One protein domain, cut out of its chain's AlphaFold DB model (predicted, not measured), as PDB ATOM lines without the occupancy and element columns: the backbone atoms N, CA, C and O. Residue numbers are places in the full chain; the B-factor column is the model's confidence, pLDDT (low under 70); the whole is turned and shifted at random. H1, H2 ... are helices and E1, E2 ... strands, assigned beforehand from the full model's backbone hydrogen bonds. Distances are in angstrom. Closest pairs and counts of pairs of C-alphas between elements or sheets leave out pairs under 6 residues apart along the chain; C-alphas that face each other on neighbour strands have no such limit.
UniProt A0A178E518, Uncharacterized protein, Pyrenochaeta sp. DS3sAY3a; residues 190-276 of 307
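Overview. This is residues 190 to 276 of the 307 residues of an uncharacterized protein of Pyrenochaeta sp. DS3sAY3a (UniProt A0A178E518). A strongly twisted sheet of four strands, E2 E1 E4 E3 in order, has both helices, H1 and H2, packed over one of its faces, which makes two layers. H2 lies towards one end of the long axis, and the long loop of residues 195 to 210 reaches towards the other. The printed part has 87 residues, with four named strands and two named helices in the order E1 E2 H1 E3 H2 E4; the sheet is mixed, and the class is mixed, helices and strands. The whole is compact by its radius of gyration of the C-alphas, 12.8 A, yet elongated in outline, spanning 39 by 21 by 20 A.

Arrangement. E1, residues 190 to 194, is an inner strand. It forms a hairpin with E2, residues 211 to 215, an edge strand; they are antiparallel at 166 degrees, with N 214 and O 190 2.8 A apart. H1, residues 222 to 232, is on the sheet; its closest C-alphas to E2 are those of Val 232 and Val 212, 7.6 A apart. E3, residues 240 to 247, is the other edge strand and bends by 55 degrees at residue 243. The closest C-alphas of H1 and E3 are those of Glu 230 and Ile 242, 7.3 A apart. E2, H1 and E3 make a split strand-helix-strand unit, two strands running the same way with E1 and E4, residues 267 to 275, between them in the sheet; its crossover is right-handed. E2 and E3 are apart. H2, residues 253 to 262, is on the same face as H1, with a height over the sheet of 8.6 A; it lies over E4 and runs along the strands, at 20 degrees to E4 on the local plane. The closest C-alphas of H2 and E4 are those of Ala 260 and Val 267, 5.8 A apart. H1 and H2 are close but not clearly touching, about perpendicular at 80 degrees, with the C-alphas of Lys 222 and Phe 253 closest at 6.8 A. E4 is parallel to E1 at 36 degrees, with N 271 and O 193 2.7 A apart, and antiparallel to E3 at 156 degrees, with N 243 and O 272 2.8 A apart. In H1 and H2 every O i to N i+4 pair is within hydrogen-bond range.

Along the chain. E1 begins at C-alpha 190, (208.302, 190.391, 164.332); E1 and E2 are each 13.6 A long. H1 is 15.5 A long, E3 20.1 A and H2 14.4 A. E4, 26.5 A, ends at C-alpha 275, (213.496, 192.503, 140.121).

Size, cuts and confidence. The C-alphas farthest apart, those of Asn 204 and Gly 262, are 38.7 A apart. The printed part has no cut. The link from E1 to E2 is long, with 16 residues. Mean pLDDT of the printed part is 84.1; residues 197 to 198 and 200 to 210 are under 70.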
ATOM      1  N   CYS A 190     207.545 190.858 165.487       89.88
ATOM      2  CA  CYS A 190     208.302 190.391 164.332       89.88
ATOM      3  C   CYS A 190     209.190 191.507 163.780       89.88
ATOM      4  O   CYS A 190     208.840 192.687 163.801       89.88
ATOM      5  N   VAL A 191     210.374 191.137 163.307       87.44
ATOM      6  CA  VAL A 191     211.322 192.035 162.655       87.44
ATOM      7  C   VAL A 191     211.708 191.445 161.311       87.44
ATOM      8  O   VAL A 191     212.273 190.356 161.266       87.44
ATOM      9  N   ILE A 192     211.466 192.181 160.231       89.81
ATOM     10  CA  ILE A 192     211.796 191.767 158.865       89.81
ATOM     11  C   ILE A 192     213.067 192.497 158.425       89.81
ATOM     12  O   ILE A 192     213.158 193.723 158.547       89.81
ATOM     13  N   LEU A 193     214.049 191.738 157.942       84.75
ATOM     14  CA  LEU A 193     215.378 192.193 157.524       84.75
ATOM     15  C   LEU A 193     215.695 191.670 156.124       84.75
ATOM     16  O   LEU A 193     215.257 190.585 155.764       84.75
ATOM     17  N   TRP A 194     216.523 192.381 155.366       82.38
ATOM     18  CA  TRP A 194     217.065 191.879 154.100       82.38
ATOM     19  C   TRP A 194     218.132 190.802 154.348       82.38
ATOM     20  O   TRP A 194     219.094 191.063 155.066       82.38
ATOM     21  N   ALA A 195     217.998 189.617 153.746       73.50
ATOM     22  CA  ALA A 195     218.898 188.484 154.008       73.50
ATOM     23  C   ALA A 195     220.329 188.721 153.488       73.50
ATOM     24  O   ALA A 195     221.308 188.362 154.137       73.50
ATOM     25  N   LYS A 196     220.450 189.356 152.315       74.56
ATOM     26  CA  LYS A 196     221.724 189.636 151.620       74.56
ATOM     27  C   LYS A 196     221.990 191.135 151.454       74.56
ATOM     28  O   LYS A 196     222.728 191.545 150.564       74.56
ATOM     29  N   GLY A 197     221.365 191.950 152.300       64.81
ATOM     30  CA  GLY A 197     221.317 193.397 152.116       64.81
ATOM     31  C   GLY A 197     220.261 193.831 151.097       64.81
ATOM     32  O   GLY A 197     219.640 193.020 150.411       64.81
ATOM     33  N   MET A 198     220.009 195.137 151.068       68.62
ATOM     34  CA  MET A 198     219.009 195.745 150.195       68.62
ATOM     35  C   MET A 198     219.502 195.727 148.738       68.62
ATOM     36  O   MET A 198     220.656 196.095 148.513       68.62
ATOM     37  N   PRO A 199     218.668 195.348 147.752       71.06
ATOM     38  CA  PRO A 199     219.041 195.420 146.342       71.06
ATOM     39  C   PRO A 199     219.502 196.824 145.933       71.06
ATOM     40  O   PRO A 199     218.855 197.814 146.277       71.06
ATOM     41  N   ASP A 200     220.559 196.908 145.122       65.12
ATOM     42  CA  ASP A 200     221.138 198.180 144.654       65.12
ATOM     43  C   ASP A 200     220.105 199.097 143.974       65.12
ATOM     44  O   ASP A 200     220.172 200.320 144.094       65.12
ATOM     45  N   ALA A 201     219.107 198.508 143.304       64.31
ATOM     46  CA  ALA A 201     218.012 199.229 142.655       64.31
ATOM     47  C   ALA A 201     217.135 200.033 143.637       64.31
ATOM     48  O   ALA A 201     216.554 201.045 143.249       64.31
ATOM     49  N   LEU A 202     217.052 199.602 144.899       66.00
ATOM     50  CA  LEU A 202     216.292 200.262 145.969       66.00
ATOM     51  C   LEU A 202     217.146 201.274 146.740       66.00
ATOM     52  O   LEU A 202     216.620 202.181 147.375       66.00
ATOM     53  N   PHE A 203     218.473 201.158 146.645       56.03
ATOM     54  CA  PHE A 203     219.433 201.902 147.462       56.03
ATOM     55  C   PHE A 203     219.445 203.420 147.195       56.03
ATOM     56  O   PHE A 203     219.924 204.194 148.022       56.03
ATOM     57  N   ASN A 204     218.940 203.862 146.037       53.38
ATOM     58  CA  ASN A 204     218.871 205.282 145.679       53.38
ATOM     59  C   ASN A 204     217.625 205.991 146.231       53.38
ATOM     60  O   ASN A 204     217.573 207.221 146.185       53.38
ATOM     61  N   ASP A 205     216.643 205.252 146.753       59.06
ATOM     62  CA  ASP A 205     215.462 205.840 147.377       59.06
ATOM     63  C   ASP A 205     215.673 205.962 148.896       59.06
ATOM     64  O   ASP A 205     215.599 204.991 149.646       59.06
ATOM     65  N   LEU A 206     215.949 207.185 149.362       47.88
ATOM     66  CA  LEU A 206     216.178 207.498 150.780       47.88
ATOM     67  C   LEU A 206     214.934 207.293 151.662       47.88
ATOM     68  O   LEU A 206     215.045 207.357 152.886       47.88
ATOM     69  N   THR A 207     213.758 207.074 151.069       51.88
ATOM     70  CA  THR A 207     212.520 206.775 151.806       51.88
ATOM     71  C   THR A 207     212.360 205.286 152.113       51.88
ATOM     72  O   THR A 207     211.477 204.900 152.880       51.88
ATOM     73  N   PHE A 208     213.238 204.447 151.560       64.88
ATOM     74  CA  PHE A 208     213.100 203.006 151.604       64.88
ATOM     75  C   PHE A 208     213.578 202.408 152.934       64.88
ATOM     76  O   PHE A 208     214.718 202.596 153.370       64.88
ATOM     77  N   GLN A 209     212.696 201.664 153.603       64.56
ATOM     78  CA  GLN A 209     212.978 201.100 154.921       64.56
ATOM     79  C   GLN A 209     213.879 199.861 154.793       64.56
ATOM     80  O   GLN A 209     213.566 198.903 154.095       64.56
ATOM     81  N   SER A 210     215.013 199.842 155.498       69.00
ATOM     82  CA  SER A 210     215.929 198.687 155.537       69.00
ATOM     83  C   SER A 210     215.483 197.588 156.511       69.00
ATOM     84  O   SER A 210     216.023 196.481 156.508       69.00
ATOM     85  N   ARG A 211     214.512 197.896 157.371       78.00
ATOM     86  CA  ARG A 211     213.948 197.002 158.378       78.00
ATOM     87  C   ARG A 211     212.544 197.467 158.718       78.00
ATOM     88  O   ARG A 211     212.331 198.655 158.937       78.00
ATOM     89  N   VAL A 212     211.649 196.510 158.924       80.88
ATOM     90  CA  VAL A 212     210.310 196.751 159.471       80.88
ATOM     91  C   VAL A 212     210.185 196.004 160.790       80.88
ATOM     92  O   VAL A 212     210.603 194.852 160.894       80.88
ATOM     93  N   SER A 213     209.656 196.667 161.818       84.44
ATOM     94  CA  SER A 213     209.260 196.004 163.066       84.44
ATOM     95  C   SER A 213     207.743 196.059 163.179       84.44
ATOM     96  O   SER A 213     207.153 197.122 163.019       84.44
ATOM     97  N   LEU A 214     207.137 194.910 163.443       86.94
ATOM     98  CA  LEU A 214     205.700 194.692 163.515       86.94
ATOM     99  C   LEU A 214     205.353 194.151 164.906       86.94
ATOM    100  O   LEU A 214     206.079 193.319 165.451       86.94
ATOM    101  N   GLN A 215     204.244 194.626 165.462       89.81
ATOM    102  CA  GLN A 215     203.570 194.031 166.617       89.81
ATOM    103  C   GLN A 215     202.264 193.388 166.138       89.81
ATOM    104  O   GLN A 215     201.729 193.814 165.116       89.81
ATOM    105  N   GLY A 216     201.771 192.370 166.843       87.12
ATOM    106  CA  GLY A 216     200.603 191.601 166.397       87.12
ATOM    107  C   GLY A 216     200.928 190.592 165.294       87.12
ATOM    108  O   GLY A 216     200.099 190.306 164.436       87.12
ATOM    109  N   PHE A 217     202.154 190.064 165.269       92.12
ATOM    110  CA  PHE A 217     202.574 189.062 164.286       92.12
ATOM    111  C   PHE A 217     201.717 187.785 164.340       92.12
ATOM    112  O   PHE A 217     201.485 187.145 163.313       92.12
ATOM    113  N   CYS A 218     201.217 187.426 165.522       92.12
ATOM    114  CA  CYS A 218     200.372 186.249 165.713       92.12
ATOM    115  C   CYS A 218     199.018 186.358 164.988       92.12
ATOM    116  O   CYS A 218     198.425 185.332 164.685       92.12
ATOM    117  N   GLY A 219     198.558 187.568 164.646       90.69
ATOM    118  CA  GLY A 219     197.315 187.781 163.897       90.69
ATOM    119  C   GLY A 219     197.420 187.536 162.389       90.69
ATOM    120  O   GLY A 219     196.406 187.563 161.694       90.69
ATOM    121  N   PHE A 220     198.622 187.306 161.860       92.25
ATOM    122  CA  PHE A 220     198.818 187.071 160.433       92.25
ATOM    123  C   PHE A 220     198.771 185.584 160.093       92.25
ATOM    124  O   PHE A 220     199.379 184.757 160.758       92.25
ATOM    125  N   ASN A 221     198.161 185.240 158.965       93.12
ATOM    126  CA  ASN A 221     198.500 183.999 158.269       93.12
ATOM    127  C   ASN A 221     199.649 184.249 157.275       93.12
ATOM    128  O   ASN A 221     199.919 185.393 156.898       93.12
ATOM    129  N   LYS A 222     200.297 183.183 156.799       93.06
ATOM    130  CA  LYS A 222     201.463 183.272 155.902       93.06
ATOM    131  C   LYS A 222     201.231 184.151 154.663       93.06
ATOM    132  O   LYS A 222     202.127 184.901 154.278       93.06
ATOM    133  N   SER A 223     200.046 184.079 154.054       92.69
ATOM    134  CA  SER A 223     199.693 184.870 152.866       92.69
ATOM    135  C   SER A 223     199.533 186.353 153.202       92.69
ATOM    136  O   SER A 223     200.207 187.188 152.609       92.69
ATOM    137  N   SER A 224     198.736 186.675 154.223       92.75
ATOM    138  CA  SER A 224     198.535 188.053 154.693       92.75
ATOM    139  C   SER A 224     199.828 188.699 155.201       92.75
ATOM    140  O   SER A 224     200.061 189.884 154.981       92.75
ATOM    141  N   PHE A 225     200.717 187.918 155.830       94.88
ATOM    142  CA  PHE A 225     202.027 188.401 156.254       94.88
ATOM    143  C   PHE A 225     202.884 188.777 155.049       94.88
ATOM    144  O   PHE A 225     203.517 189.829 155.039       94.88
ATOM    145  N   ARG A 226     202.881 187.936 154.009       95.06
ATOM    146  CA  ARG A 226     203.602 188.207 152.767       95.06
ATOM    147  C   ARG A 226     203.090 189.478 152.087       95.06
ATOM    148  O   ARG A 226     203.905 190.310 151.709       95.06
ATOM    149  N   GLU A 227     201.775 189.648 151.983       92.19
ATOM    150  CA  GLU A 227     201.155 190.862 151.432       92.19
ATOM    151  C   GLU A 227     201.521 192.110 152.244       92.19
ATOM    152  O   GLU A 227     201.869 193.143 151.674       92.19
ATOM    153  N   TYR A 228     201.525 192.001 153.574       93.00
ATOM    154  CA  TYR A 228     201.979 193.072 154.456       93.00
ATOM    155  C   TYR A 228     203.446 193.443 154.203       93.00
ATOM    156  O   TYR A 228     203.773 194.626 154.120       93.00
ATOM    157  N   VAL A 229     204.335 192.454 154.037       92.25
ATOM    158  CA  VAL A 229     205.748 192.705 153.699       92.25
ATOM    159  C   VAL A 229     205.867 193.398 152.339       92.25
ATOM    160  O   VAL A 229     206.612 194.365 152.214       92.25
ATOM    161  N   GLU A 230     205.118 192.957 151.327       92.00
ATOM    162  CA  GLU A 230     205.111 193.607 150.010       92.00
ATOM    163  C   GLU A 230     204.656 195.066 150.080       92.00
ATOM    164  O   GLU A 230     205.248 195.917 149.415       92.00
ATOM    165  N   TYR A 231     203.634 195.345 150.890       89.81
ATOM    166  CA  TYR A 231     203.096 196.684 151.094       89.81
ATOM    167  C   TYR A 231     204.072 197.593 151.845       89.81
ATOM    168  O   TYR A 231     204.403 198.663 151.350       89.81
ATOM    169  N   VAL A 232     204.574 197.185 153.016       85.38
ATOM    170  CA  VAL A 232     205.402 198.078 153.849       85.38
ATOM    171  C   VAL A 232     206.754 198.389 153.210       85.38
ATOM    172  O   VAL A 232     207.290 199.478 153.405       85.38
ATOM    173  N   PHE A 233     207.308 197.456 152.439       85.44
ATOM    174  CA  PHE A 233     208.517 197.710 151.662       85.44
ATOM    175  C   PHE A 233     208.213 198.261 150.260       85.44
ATOM    176  O   PHE A 233     209.108 198.254 149.424       85.44
ATOM    177  N   ASP A 234     206.982 198.688 149.955       86.44
ATOM    178  CA  ASP A 234     206.585 199.254 148.656       86.44
ATOM    179  C   ASP A 234     207.086 198.439 147.439       86.44
ATOM    180  O   ASP A 234     207.387 198.981 146.371       86.44
ATOM    181  N   LEU A 235     207.192 197.109 147.563       87.44
ATOM    182  CA  LEU A 235     207.974 196.290 146.625       87.44
ATOM    183  C   LEU A 235     207.460 196.411 145.186       87.44
ATOM    184  O   LEU A 235     208.252 196.498 144.246       87.44
ATOM    185  N   LYS A 236     206.136 196.517 145.010       86.62
ATOM    186  CA  LYS A 236     205.495 196.707 143.698       86.62
ATOM    187  C   LYS A 236     205.917 198.011 143.021       86.62
ATOM    188  O   LYS A 236     206.257 197.990 141.840       86.62
ATOM    189  N   LYS A 237     205.962 199.125 143.764       83.56
ATOM    190  CA  LYS A 237     206.401 200.438 143.255       83.56
ATOM    191  C   LYS A 237     207.823 200.364 142.702       83.56
ATOM    192  O   LYS A 237     208.134 200.993 141.693       83.56
ATOM    193  N   HIS A 238     208.660 199.541 143.323       81.00
ATOM    194  CA  HIS A 238     210.052 199.358 142.933       81.00
ATOM    195  C   HIS A 238     210.309 198.143 142.036       81.00
ATOM    196  O   HIS A 238     211.462 197.744 141.848       81.00
ATOM    197  N   ARG A 239     209.250 197.548 141.470       87.00
ATOM    198  CA  ARG A 239     209.336 196.362 140.607       87.00
ATOM    199  C   ARG A 239     210.132 195.232 141.265       87.00
ATOM    200  O   ARG A 239     210.916 194.562 140.606       87.00
ATOM    201  N   GLN A 240     209.965 195.034 142.565       87.38
ATOM    202  CA  GLN A 240     210.545 193.930 143.319       87.38
ATOM    203  C   GLN A 240     209.460 192.906 143.643       87.38
ATOM    204  O   GLN A 240     208.316 193.258 143.925       87.38
ATOM    205  N   ARG A 241     209.832 191.627 143.647       91.31
ATOM    206  CA  ARG A 241     208.993 190.528 144.139       91.31
ATOM    207  C   ARG A 241     209.726 189.747 145.214       91.31
ATOM    208  O   ARG A 241     210.932 189.533 145.103       91.31
ATOM    209  N   ILE A 242     208.999 189.286 146.228       92.69
ATOM    210  CA  ILE A 242     209.559 188.434 147.282       92.69
ATOM    211  C   ILE A 242     209.950 187.082 146.675       92.69
ATOM    212  O   ILE A 242     209.104 186.353 146.160       92.69
ATOM    213  N   VAL A 243     211.226 186.723 146.756       93.06
ATOM    214  CA  VAL A 243     211.733 185.394 146.377       93.06
ATOM    215  C   VAL A 243     211.762 184.493 147.601       93.06
ATOM    216  O   VAL A 243     211.301 183.355 147.544       93.06
ATOM    217  N   LEU A 244     212.236 185.028 148.725       92.31
ATOM    218  CA  LEU A 244     212.368 184.295 149.973       92.31
ATOM    219  C   LEU A 244     211.886 185.154 151.139       92.31
ATOM    220  O   LEU A 244     212.217 186.332 151.228       92.31
ATOM    221  N   LEU A 245     211.108 184.549 152.033       94.12
ATOM    222  CA  LEU A 245     210.705 185.139 153.305       94.12
ATOM    223  C   LEU A 245     210.612 184.009 154.330       94.12
ATOM    224  O   LEU A 245     209.719 183.167 154.230       94.12
ATOM    225  N   HIS A 246     211.558 183.956 155.265       93.88
ATOM    226  CA  HIS A 246     211.680 182.852 156.224       93.88
ATOM    227  C   HIS A 246     212.217 183.329 157.575       93.88
ATOM    228  O   HIS A 246     212.854 184.379 157.646       93.88
ATOM    229  N   ALA A 247     211.954 182.576 158.644       91.69
ATOM    230  CA  ALA A 247     212.507 182.880 159.957       91.69
ATOM    231  C   ALA A 247     214.012 182.565 159.988       91.69
ATOM    232  O   ALA A 247     214.462 181.537 159.482       91.69
ATOM    233  N   ARG A 248     214.799 183.458 160.592       86.44
ATOM    234  CA  ARG A 248     216.268 183.392 160.612       86.44
ATOM    235  C   ARG A 248     216.822 182.189 161.377       86.44
ATOM    236  O   ARG A 248     217.923 181.726 161.094       86.44
ATOM    237  N   ASP A 249     216.099 181.723 162.385       82.44
ATOM    238  CA  ASP A 249     216.434 180.519 163.152       82.44
ATOM    239  C   ASP A 249     216.044 179.220 162.428       82.44
ATOM    240  O   ASP A 249     216.328 178.135 162.931       82.44
ATOM    241  N   GLY A 250     215.454 179.316 161.230       88.88
ATOM    242  CA  GLY A 250     215.011 178.173 160.438       88.88
ATOM    243  C   GLY A 250     213.659 177.602 160.869       88.88
ATOM    244  O   GLY A 250     213.233 176.594 160.304       88.88
ATOM    245  N   SER A 251     212.986 178.228 161.837       89.12
ATOM    246  CA  SER A 251     211.647 177.842 162.282       89.12
ATOM    247  C   SER A 251     210.617 177.989 161.152       89.12
ATOM    248  O   SER A 251     210.725 178.873 160.292       89.12
ATOM    249  N   SER A 252     209.585 177.141 161.153       93.56
ATOM    250  CA  SER A 252     208.403 177.338 160.302       93.56
ATOM    251  C   SER A 252     207.676 178.647 160.656       93.56
ATOM    252  O   SER A 252     207.955 179.281 161.675       93.56
ATOM    253  N   PHE A 253     206.729 179.074 159.815       92.94
ATOM    254  CA  PHE A 253     205.942 180.279 160.099       92.94
ATOM    255  C   PHE A 253     205.134 180.120 161.397       92.94
ATOM    256  O   PHE A 253     205.135 181.005 162.246       92.94
ATOM    257  N   GLU A 254     204.525 178.956 161.580       93.81
ATOM    258  CA  GLU A 254     203.719 178.582 162.740       93.81
ATOM    259  C   GLU A 254     204.591 178.442 164.002       93.81
ATOM    260  O   GLU A 254     204.236 178.955 165.063       93.81
ATOM    261  N   GLU A 255     205.780 177.835 163.883       92.25
ATOM    262  CA  GLU A 255     206.785 177.766 164.961       92.25
ATOM    263  C   GLU A 255     207.209 179.169 165.412       92.25
ATOM    264  O   GLU A 255     207.232 179.474 166.608       92.25
ATOM    265  N   ALA A 256     207.475 180.051 164.446       92.06
ATOM    266  CA  ALA A 256     207.803 181.445 164.699       92.06
ATOM    267  C   ALA A 256     206.658 182.188 165.405       92.06
ATOM    268  O   ALA A 256     206.915 183.021 166.273       92.06
ATOM    269  N   GLN A 257     205.394 181.899 165.083       93.56
ATOM    270  CA  GLN A 257     204.252 182.526 165.753       93.56
ATOM    271  C   GLN A 257     204.121 182.089 167.210       93.56
ATOM    272  O   GLN A 257     203.933 182.939 168.082       93.56
ATOM    273  N   VAL A 258     204.286 180.797 167.499       91.25
ATOM    274  CA  VAL A 258     204.279 180.292 168.880       91.25
ATOM    275  C   VAL A 258     205.426 180.899 169.687       91.25
ATOM    276  O   VAL A 258     205.222 181.357 170.815       91.25
ATOM    277  N   GLN A 259     206.622 180.978 169.098       89.44
ATOM    278  CA  GLN A 259     207.782 181.608 169.723       89.44
ATOM    279  C   GLN A 259     207.547 183.095 170.001       89.44
ATOM    280  O   GLN A 259     207.852 183.563 171.098       89.44
ATOM    281  N   ALA A 260     206.993 183.835 169.039       89.00
ATOM    282  CA  ALA A 260     206.683 185.251 169.199       89.00
ATOM    283  C   ALA A 260     205.602 185.487 170.265       89.00
ATOM    284  O   ALA A 260     205.683 186.462 171.003       89.00
ATOM    285  N   HIS A 261     204.608 184.602 170.369       90.69
ATOM    286  CA  HIS A 261     203.548 184.701 171.370       90.69
ATOM    287  C   HIS A 261     204.066 184.445 172.793       90.69
ATOM    288  O   HIS A 261     203.730 185.177 173.724       90.69
ATOM    289  N   GLY A 262     204.890 183.405 172.969       84.06
ATOM    290  CA  GLY A 262     205.434 183.003 174.271       84.06
ATOM    291  C   GLY A 262     206.627 183.837 174.753       84.06
ATOM    292  O   GLY A 262     207.014 183.736 175.916       84.06
ATOM    293  N   SER A 263     207.220 184.654 173.880       79.44
ATOM    294  CA  SER A 263     208.430 185.429 174.155       79.44
ATOM    295  C   SER A 263     208.190 186.930 174.027       79.44
ATOM    296  O   SER A 263     207.471 187.393 173.153       79.44
ATOM    297  N   GLN A 264     208.877 187.732 174.846       74.50
ATOM    298  CA  GLN A 264     208.964 189.182 174.610       74.50
ATOM    299  C   GLN A 264     210.006 189.551 173.541       74.50
ATOM    300  O   GLN A 264     210.163 190.723 173.197       74.50
ATOM    301  N   VAL A 265     210.751 188.569 173.027       77.62
ATOM    302  CA  VAL A 265     211.771 188.776 171.999       77.62
ATOM    303  C   VAL A 265     211.131 188.655 170.615       77.62
ATOM    304  O   VAL A 265     210.592 187.594 170.301       77.62
ATOM    305  N   PRO A 266     211.231 189.687 169.756       85.19
ATOM    306  CA  PRO A 266     210.696 189.616 168.404       85.19
ATOM    307  C   PRO A 266     211.389 188.545 167.561       85.19
ATOM    308  O   PRO A 266     212.624 188.477 167.532       85.19
ATOM    309  N   VAL A 267     210.604 187.770 166.816       88.56
ATOM    310  CA  VAL A 267     211.138 186.802 165.851       88.56
ATOM    311  C   VAL A 267     211.664 187.540 164.624       88.56
ATOM    312  O   VAL A 267     211.135 188.576 164.222       88.56
ATOM    313  N   ARG A 268     212.763 187.046 164.054       91.50
ATOM    314  CA  ARG A 268     213.449 187.696 162.932       91.50
ATOM    315  C   ARG A 268     213.168 186.944 161.644       91.50
ATOM    316  O   ARG A 268     213.485 185.764 161.561       91.50
ATOM    317  N   PHE A 269     212.650 187.650 160.650       93.69
ATOM    318  CA  PHE A 269     212.465 187.157 159.295       93.69
ATOM    319  C   PHE A 269     213.507 187.755 158.356       93.69
ATOM    320  O   PHE A 269     213.828 188.941 158.439       93.69
ATOM    321  N   GLU A 270     214.011 186.924 157.456       90.44
ATOM    322  CA  GLU A 270     214.925 187.299 156.388       90.44
ATOM    323  C   GLU A 270     214.182 187.303 155.046       90.44
ATOM    324  O   GLU A 270     213.538 186.322 154.663       90.44
ATOM    325  N   LEU A 271     214.268 188.443 154.364       92.75
ATOM    326  CA  LEU A 271     213.637 188.781 153.098       92.75
ATOM    327  C   LEU A 271     214.692 188.807 151.986       92.75
ATOM    328  O   LEU A 271     215.693 189.518 152.084       92.75
ATOM    329  N   GLU A 272     214.436 188.090 150.897       90.50
ATOM    330  CA  GLU A 272     215.134 188.261 149.622       90.50
ATOM    331  C   GLU A 272     214.125 188.618 148.538       90.50
ATOM    332  O   GLU A 272     213.054 188.011 148.447       90.50
ATOM    333  N   THR A 273     214.484 189.574 147.685       91.12
ATOM    334  CA  THR A 273     213.685 189.950 146.518       91.12
ATOM    335  C   THR A 273     214.478 189.794 145.232       91.12
ATOM    336  O   THR A 273     215.704 189.705 145.232       91.12
ATOM    337  N   ALA A 274     213.752 189.772 144.122       87.31
ATOM    338  CA  ALA A 274     214.305 189.911 142.787       87.31
ATOM    339  C   ALA A 274     213.510 190.966 142.023       87.31
ATOM    340  O   ALA A 274     212.314 191.152 142.269       87.31
ATOM    341  N   THR A 275     214.165 191.612 141.064       85.94
ATOM    342  CA  THR A 275     213.496 192.503 140.121       85.94
ATOM    343  C   THR A 275     212.479 191.704 139.307       85.94
ATOM    344  O   THR A 275     212.769 190.620 138.801       85.94
ATOM    345  N   SER A 276     211.257 192.215 139.234       79.56
ATOM    346  CA  SER A 276     210.180 191.657 138.438       79.56
ATOM    347  C   SER A 276     210.329 192.154 137.004       79.56
ATOM    348  O   SER A 276     210.073 193.322 136.716       79.56
TER     349      SER A 276